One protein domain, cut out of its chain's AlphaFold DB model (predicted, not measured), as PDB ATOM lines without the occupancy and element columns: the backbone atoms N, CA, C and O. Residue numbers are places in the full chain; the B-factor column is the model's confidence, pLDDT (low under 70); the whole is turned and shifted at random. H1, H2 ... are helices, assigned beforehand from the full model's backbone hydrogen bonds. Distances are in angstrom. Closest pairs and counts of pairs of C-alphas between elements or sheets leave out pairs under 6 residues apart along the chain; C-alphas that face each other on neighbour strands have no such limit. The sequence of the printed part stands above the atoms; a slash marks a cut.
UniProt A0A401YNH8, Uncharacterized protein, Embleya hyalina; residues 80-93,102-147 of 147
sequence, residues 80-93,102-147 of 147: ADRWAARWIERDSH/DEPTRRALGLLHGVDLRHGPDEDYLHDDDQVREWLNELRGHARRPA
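What this domain is: This is residues 80 to 93 and 102 to 147 of the 147 residues of an uncharacterized protein of Embleya hyalina (UniProt A0A401YNH8). H3, the longest helix, and H2 form a loose helical hairpin closed by the loop of residues 113 to 128, while H1 slants away from H2 in a V, with H2 in the middle. The printed part has 60 residues with three named helices, H1, H2 and H3 along the chain, and no named strand: all helix. It is loose, with a radius of gyration of the C-alphas of 13.4 A, and flat, spanning 46 by 33 by 12 A.

Where its parts are: Find C-alpha 129 at (26.817, 21.081, -17.822); from there H3 runs 17.9 A to residue 141. H2 is residues 103 to 112, 14.3 A. H1 runs 16.9 A from C-alpha 80 at (29.505, 20.130, -30.582) to residue 91.

How they stand to each other: H3 touches H2 with residues 135 to 139 alone, at a shallow tilt of 13 degrees, opposite ways; the closest C-alphas, Pro 104 and Leu 139, are 6.3 A apart. H2 touches H1 at a steep tilt of 48 degrees, opposite ways; the closest C-alphas, Asp 81 and Leu 112, are 5.5 A apart. H1 and H3 are apart. Every O i to N i+4 pair is within hydrogen-bond range in H2 and H3, and 7 of 8 in H1.

The domain as a whole: The farthest C-alphas, Asp 122 and Ala 147, are 46.3 A apart. The link H2 to H3 is long. Residues 94 to 101 are not printed; C-alphas 93 and 102 are 18.0 A apart across this cut. Look for pLDDT under 70 at residues 91 to 93, 121 and 141 to 147.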
ATOM      1  N   ALA A  80      28.178  19.821 -31.110       80.81
ATOM      2  CA  ALA A  80      29.505  20.130 -30.582       80.81
ATOM      3  C   ALA A  80      30.481  18.962 -30.772       80.81
ATOM      4  O   ALA A  80      31.626  19.194 -31.166       80.81
ATOM      5  N   ASP A  81      30.004  17.729 -30.589       82.44
ATOM      6  CA  ASP A  81      30.740  16.499 -30.876       82.44
ATOM      7  C   ASP A  81      31.189  16.446 -32.341       82.44
ATOM      8  O   ASP A  81      32.387  16.411 -32.629       82.44
ATOM      9  N   ARG A  82      30.248  16.575 -33.286       81.12
ATOM     10  CA  ARG A  82      30.573  16.559 -34.722       81.12
ATOM     11  C   ARG A  82      31.488  17.704 -35.135       81.12
ATOM     12  O   ARG A  82      32.327  17.544 -36.023       81.12
ATOM     13  N   TRP A  83      31.333  18.873 -34.511       85.31
ATOM     14  CA  TRP A  83      32.233  19.999 -34.740       85.31
ATOM     15  C   TRP A  83      33.665  19.670 -34.301       85.31
ATOM     16  O   TRP A  83      34.599  19.940 -35.058       85.31
ATOM     17  N   ALA A  84      33.844  19.054 -33.130       85.00
ATOM     18  CA  ALA A  84      35.151  18.644 -32.628       85.00
ATOM     19  C   ALA A  84      35.762  17.501 -33.456       85.00
ATOM     20  O   ALA A  84      36.937  17.580 -33.824       85.00
ATOM     21  N   ALA A  85      34.959  16.497 -33.827       80.75
ATOM     22  CA  ALA A  85      35.367  15.368 -34.667       80.75
ATOM     23  C   ALA A  85      36.009  15.834 -35.979       80.75
ATOM     24  O   ALA A  85      37.119  15.422 -36.316       80.75
ATOM     25  N   ARG A  86      35.379  16.798 -36.660       81.50
ATOM     26  CA  ARG A  86      35.894  17.370 -37.913       81.50
ATOM     27  C   ARG A  86      37.302  17.961 -37.771       81.50
ATOM     28  O   ARG A  86      38.091  17.896 -38.715       81.50
ATOM     29  N   TRP A  87      37.634  18.561 -36.627       80.94
ATOM     30  CA  TRP A  87      38.964  19.138 -36.396       80.94
ATOM     31  C   TRP A  87      40.009  18.087 -36.030       80.94
ATOM     32  O   TRP A  87      41.149  18.214 -36.471       80.94
ATOM     33  N   ILE A  88      39.625  17.042 -35.295       76.31
ATOM     34  CA  ILE A  88      40.500  15.902 -34.979       76.31
ATOM     35  C   ILE A  88      40.849  15.120 -36.252       76.31
ATOM     36  O   ILE A  88      42.014  14.791 -36.484       76.31
ATOM     37  N   GLU A  89      39.865  14.882 -37.121       76.19
ATOM     38  CA  GLU A  89      40.085  14.259 -38.430       76.19
ATOM     39  C   GLU A  89      41.026  15.105 -39.294       76.19
ATOM     40  O   GLU A  89      41.962  14.579 -39.895       76.19
ATOM     41  N   ARG A  90      40.847  16.433 -39.297       72.69
ATOM     42  CA  ARG A  90      41.708  17.362 -40.043       72.69
ATOM     43  C   ARG A  90      43.131  17.458 -39.482       72.69
ATOM     44  O   ARG A  90      44.049  17.625 -40.273       72.69
ATOM     45  N   ASP A  91      43.326  17.333 -38.166       68.94
ATOM     46  CA  ASP A  91      44.661  17.241 -37.539       68.94
ATOM     47  C   ASP A  91      45.384  15.932 -37.899       68.94
ATOM     48  O   ASP A  91      46.611  15.885 -37.949       68.94
ATOM     49  N   SER A  92      44.615  14.874 -38.172       63.53
ATOM     50  CA  SER A  92      45.126  13.541 -38.513       63.53
ATOM     51  C   SER A  92      45.537  13.401 -39.984       63.53
ATOM     52  O   SER A  92      46.165  12.406 -40.352       63.53
ATOM     53  N   HIS A  93      45.197  14.374 -40.836       58.59
ATOM     54  CA  HIS A  93      45.638  14.388 -42.226       58.59
ATOM     55  C   HIS A  93      47.135  14.729 -42.310       58.59
ATOM     56  O   HIS A  93      47.556  15.863 -42.094       58.59
ATOM     57  N   ASP A 102      47.816  24.423 -29.031       72.94
ATOM     58  CA  ASP A 102      48.119  24.575 -27.614       72.94
ATOM     59  C   ASP A 102      47.535  23.374 -26.861       72.94
ATOM     60  O   ASP A 102      46.390  22.984 -27.098       72.94
ATOM     61  N   GLU A 103      48.300  22.811 -25.929       76.00
ATOM     62  CA  GLU A 103      47.867  21.699 -25.076       76.00
ATOM     63  C   GLU A 103      46.450  21.874 -24.481       76.00
ATOM     64  O   GLU A 103      45.640  20.955 -24.618       76.00
ATOM     65  N   PRO A 104      46.067  23.040 -23.908       75.00
ATOM     66  CA  PRO A 104      44.700  23.241 -23.418       75.00
ATOM     67  C   PRO A 104      43.643  23.202 -24.530       75.00
ATOM     68  O   PRO A 104      42.546  22.691 -24.314       75.00
ATOM     69  N   THR A 105      43.961  23.706 -25.723       74.19
ATOM     70  CA  THR A 105      43.049  23.718 -26.875       74.19
ATOM     71  C   THR A 105      42.848  22.304 -27.421       74.19
ATOM     72  O   THR A 105      41.714  21.899 -27.669       74.19
ATOM     73  N   ARG A 106      43.930  21.519 -27.540       78.50
ATOM     74  CA  ARG A 106      43.865  20.105 -27.941       78.50
ATOM     75  C   ARG A 106      43.056  19.283 -26.938       78.50
ATOM     76  O   ARG A 106      42.199  18.503 -27.344       78.50
ATOM     77  N   ARG A 107      43.293  19.481 -25.637       80.19
ATOM     78  CA  ARG A 107      42.545  18.806 -24.568       80.19
ATOM     79  C   ARG A 107      41.056  19.140 -24.634       80.19
ATOM     80  O   ARG A 107      40.243  18.228 -24.616       80.19
ATOM     81  N   ALA A 108      40.698  20.417 -24.762       81.75
ATOM     82  CA  ALA A 108      39.302  20.841 -24.854       81.75
ATOM     83  C   ALA A 108      38.587  20.274 -26.093       81.75
ATOM     84  O   ALA A 108      37.441  19.847 -25.991       81.75
ATOM     85  N   LEU A 109      39.266  20.200 -27.242       80.69
ATOM     86  CA  LEU A 109      38.726  19.535 -28.435       80.69
ATOM     87  C   LEU A 109      38.497  18.038 -28.213       80.69
ATOM     88  O   LEU A 109      37.458  17.520 -28.609       80.69
ATOM     89  N   GLY A 110      39.428  17.361 -27.541       80.62
ATOM     90  CA  GLY A 110      39.265  15.955 -27.171       80.62
ATOM     91  C   GLY A 110      38.123  15.708 -26.182       80.62
ATOM     92  O   GLY A 110      37.530  14.644 -26.223       80.62
ATOM     93  N   LEU A 111      37.799  16.681 -25.325       80.38
ATOM     94  CA  LEU A 111      36.671  16.602 -24.387       80.38
ATOM     95  C   LEU A 111      35.325  16.905 -25.057       80.38
ATOM     96  O   LEU A 111      34.307  16.322 -24.694       80.38
ATOM     97  N   LEU A 112      35.311  17.808 -26.042       81.31
ATOM     98  CA  LEU A 112      34.131  18.053 -26.874       81.31
ATOM     99  C   LEU A 112      33.805  16.842 -27.755       81.31
ATOM    100  O   LEU A 112      32.635  16.552 -27.983       81.31
ATOM    101  N   HIS A 113      34.828  16.125 -28.216       79.31
ATOM    102  CA  HIS A 113      34.674  14.859 -28.916       79.31
ATOM    103  C   HIS A 113      34.265  13.751 -27.932       79.31
ATOM    104  O   HIS A 113      35.078  13.238 -27.166       79.31
ATOM    105  N   GLY A 114      32.990  13.381 -27.954       78.31
ATOM    106  CA  GLY A 114      32.361  12.468 -27.007       78.31
ATOM    107  C   GLY A 114      31.433  13.149 -26.000       78.31
ATOM    108  O   GLY A 114      30.890  12.464 -25.137       78.31
ATOM    109  N   VAL A 115      31.189  14.462 -26.105       78.50
ATOM    110  CA  VAL A 115      30.259  15.176 -25.203       78.50
ATOM    111  C   VAL A 115      28.804  14.700 -25.341       78.50
ATOM    112  O   VAL A 115      27.999  14.875 -24.429       78.50
ATOM    113  N   ASP A 116      28.462  14.073 -26.470       79.62
ATOM    114  CA  ASP A 116      27.148  13.462 -26.705       79.62
ATOM    115  C   ASP A 116      27.046  12.012 -26.193       79.62
ATOM    116  O   ASP A 116      25.970  11.415 -26.226       79.62
ATOM    117  N   LEU A 117      28.139  11.432 -25.678       77.44
ATOM    118  CA  LEU A 117      28.116  10.073 -25.142       77.44
ATOM    119  C   LEU A 117      27.301  10.012 -23.849       77.44
ATOM    120  O   LEU A 117      27.444  10.836 -22.944       77.44
ATOM    121  N   ARG A 118      26.458   8.985 -23.760       77.69
ATOM    122  CA  ARG A 118      25.649   8.654 -22.583       77.69
ATOM    123  C   ARG A 118      26.150   7.366 -21.953       77.69
ATOM    124  O   ARG A 118      26.720   6.523 -22.646       77.69
ATOM    125  N   HIS A 119      25.900   7.190 -20.658       72.31
ATOM    126  CA  HIS A 119      26.218   5.934 -19.969       72.31
ATOM    127  C   HIS A 119      25.403   4.734 -20.506       72.31
ATOM    128  O   HIS A 119      25.865   3.592 -20.467       72.31
ATOM    129  N   GLY A 120      24.252   5.012 -21.124       73.31
ATOM    130  CA  GLY A 120      23.357   4.059 -21.768       73.31
ATOM    131  C   GLY A 120      22.309   4.773 -22.637       73.31
ATOM    132  O   GLY A 120      22.271   6.003 -22.665       73.31
ATOM    133  N   PRO A 121      21.448   4.034 -23.359       68.12
ATOM    134  CA  PRO A 121      20.496   4.607 -24.322       68.12
ATOM    135  C   PRO A 121      19.488   5.604 -23.711       68.12
ATOM    136  O   PRO A 121      19.057   6.523 -24.407       68.12
ATOM    137  N   ASP A 122      19.200   5.487 -22.412       74.12
ATOM    138  CA  ASP A 122      18.312   6.378 -21.642       74.12
ATOM    139  C   ASP A 122      18.965   6.899 -20.351       74.12
ATOM    140  O   ASP A 122      18.286   7.413 -19.464       74.12
ATOM    141  N   GLU A 123      20.282   6.741 -20.219       74.38
ATOM    142  CA  GLU A 123      21.005   7.265 -19.062       74.38
ATOM    143  C   GLU A 123      21.525   8.670 -19.342       74.38
ATOM    144  O   GLU A 123      21.603   9.123 -20.491       74.38
ATOM    145  N   ASP A 124      21.895   9.357 -18.267       74.69
ATOM    146  CA  ASP A 124      22.470  10.683 -18.354       74.69
ATOM    147  C   ASP A 124      23.744  10.680 -19.207       74.69
ATOM    148  O   ASP A 124      24.450   9.677 -19.393       74.69
ATOM    149  N   TYR A 125      24.021  11.852 -19.760       72.81
ATOM    150  CA  TYR A 125      25.260  12.091 -20.474       72.81
ATOM    151  C   TYR A 125      26.457  11.855 -19.558       72.81
ATOM    152  O   TYR A 125      26.430  12.217 -18.383       72.81
ATOM    153  N   LEU A 126      27.529  11.312 -20.132       75.75
ATOM    154  CA  LEU A 126      28.802  11.090 -19.447       75.75
ATOM    155  C   LEU A 126      29.382  12.396 -18.873       75.75
ATOM    156  O   LEU A 126      30.170  12.376 -17.929       75.75
ATOM    157  N   HIS A 127      28.995  13.524 -19.467       77.88
ATOM    158  CA  HIS A 127      29.419  14.861 -19.091       77.88
ATOM    159  C   HIS A 127      28.193  15.758 -18.900       77.88
ATOM    160  O   HIS A 127      27.376  15.928 -19.814       77.88
ATOM    161  N   ASP A 128      28.055  16.319 -17.702       77.56
ATOM    162  CA  ASP A 128      27.015  17.280 -17.356       77.56
ATOM    163  C   ASP A 128      27.465  18.727 -17.628       77.56
ATOM    164  O   ASP A 128      28.618  19.010 -17.962       77.56
ATOM    165  N   ASP A 129      26.526  19.673 -17.529       79.38
ATOM    166  CA  ASP A 129      26.817  21.081 -17.822       79.38
ATOM    167  C   ASP A 129      27.794  21.698 -16.811       79.38
ATOM    168  O   ASP A 129      28.505  22.647 -17.143       79.38
ATOM    169  N   ASP A 130      27.854  21.174 -15.587       78.06
ATOM    170  CA  ASP A 130      28.800  21.640 -14.576       78.06
ATOM    171  C   ASP A 130      30.227  21.204 -14.909       78.06
ATOM    172  O   ASP A 130      31.133  22.041 -14.889       78.06
ATOM    173  N   GLN A 131      30.426  19.968 -15.368       79.38
ATOM    174  CA  GLN A 131      31.717  19.516 -15.876       79.38
ATOM    175  C   GLN A 131      32.155  20.302 -17.126       79.38
ATOM    176  O   GLN A 131      33.320  20.684 -17.252       79.38
ATOM    177  N   VAL A 132      31.220  20.664 -18.013       80.38
ATOM    178  CA  VAL A 132      31.510  21.561 -19.149       80.38
ATOM    179  C   VAL A 132      31.925  22.964 -18.673       80.38
ATOM    180  O   VAL A 132      32.839  23.572 -19.244       80.38
ATOM    181  N   ARG A 133      31.296  23.501 -17.618       80.62
ATOM    182  CA  ARG A 133      31.690  24.789 -17.010       80.62
ATOM    183  C   ARG A 133      33.079  24.729 -16.387       80.62
ATOM    184  O   ARG A 133      33.815  25.713 -16.482       80.62
ATOM    185  N   GLU A 134      33.448  23.613 -15.769       81.75
ATOM    186  CA  GLU A 134      34.797  23.408 -15.243       81.75
ATOM    187  C   GLU A 134      35.833  23.449 -16.362       81.75
ATOM    188  O   GLU A 134      36.784  24.223 -16.272       81.75
ATOM    189  N   TRP A 135      35.601  22.744 -17.470       82.44
ATOM    190  CA  TRP A 135      36.496  22.785 -18.632       82.44
ATOM    191  C   TRP A 135      36.629  24.188 -19.225       82.44
ATOM    192  O   TRP A 135      37.727  24.614 -19.584       82.44
ATOM    193  N   LEU A 136      35.530  24.945 -19.286       81.38
ATOM    194  CA  LEU A 136      35.550  26.343 -19.712       81.38
ATOM    195  C   LEU A 136      36.391  27.214 -18.763       81.38
ATOM    196  O   LEU A 136      37.153  28.077 -19.207       81.38
ATOM    197  N   ASN A 137      36.271  26.992 -17.455       80.44
ATOM    198  CA  ASN A 137      37.047  27.705 -16.448       80.44
ATOM    199  C   ASN A 137      38.524  27.310 -16.456       80.44
ATOM    200  O   ASN A 137      39.363  28.192 -16.293       80.44
ATOM    201  N   GLU A 138      38.866  26.044 -16.690       78.38
ATOM    202  CA  GLU A 138      40.245  25.588 -16.900       78.38
ATOM    203  C   GLU A 138      40.840  26.245 -18.143       78.38
ATOM    204  O   GLU A 138      41.927  26.831 -18.080       78.38
ATOM    205  N   LEU A 139      40.082  26.236 -19.249       75.69
ATOM    206  CA  LEU A 139      40.471  26.903 -20.480       75.69
ATOM    207  C   LEU A 139      40.773  28.365 -20.172       75.69
ATOM    208  O   LEU A 139      41.881  28.799 -20.442       75.69
ATOM    209  N   ARG A 140      39.868  29.116 -19.532       77.81
ATOM    210  CA  ARG A 140      40.066  30.529 -19.138       77.81
ATOM    211  C   ARG A 140      41.186  30.735 -18.114       77.81
ATOM    212  O   ARG A 140      41.939  31.706 -18.213       77.81
ATOM    213  N   GLY A 141      41.339  29.826 -17.159       69.31
ATOM    214  CA  GLY A 141      42.374  29.843 -16.128       69.31
ATOM    215  C   GLY A 141      43.770  29.769 -16.734       69.31
ATOM    216  O   GLY A 141      44.661  30.523 -16.343       69.31
ATOM    217  N   HIS A 142      43.931  28.982 -17.796       59.03
ATOM    218  CA  HIS A 142      45.160  28.919 -18.581       59.03
ATOM    219  C   HIS A 142      45.408  30.150 -19.481       59.03
ATOM    220  O   HIS A 142      46.484  30.260 -20.058       59.03
ATOM    221  N   ALA A 143      44.493  31.134 -19.584       53.84
ATOM    222  CA  ALA A 143      44.830  32.468 -20.142       53.84
ATOM    223  C   ALA A 143      45.525  33.354 -19.119       53.84
ATOM    224  O   ALA A 143      46.256  34.263 -19.500       53.84
ATOM    225  N   ARG A 144      45.302  33.117 -17.823       46.69
ATOM    226  CA  ARG A 144      45.830  33.966 -16.749       46.69
ATOM    227  C   ARG A 144      47.209  33.533 -16.276       46.69
ATOM    228  O   ARG A 144      47.592  33.859 -15.156       46.69
ATOM    229  N   ARG A 145      47.975  32.853 -17.129       39.22
ATOM    230  CA  ARG A 145      49.400  32.630 -16.904       39.22
ATOM    231  C   ARG A 145      50.208  33.548 -17.832       39.22
ATOM    232  O   ARG A 145      50.569  33.124 -18.927       39.22
ATOM    233  N   PRO A 146      50.456  34.817 -17.455       37.81
ATOM    234  CA  PRO A 146      51.520  35.584 -18.079       37.81
ATOM    235  C   PRO A 146      52.872  34.998 -17.643       37.81
ATOM    236  O   PRO A 146      53.111  34.890 -16.444       37.81
ATOM    237  N   ALA A 147      53.691  34.655 -18.645       39.72
ATOM    238  CA  ALA A 147      55.127  34.333 -18.608       39.72
ATOM    239  C   ALA A 147      55.583  33.257 -17.601       39.72
ATOM    240  O   ALA A 147      55.772  33.559 -16.405       39.72
TER     241      ALA A 147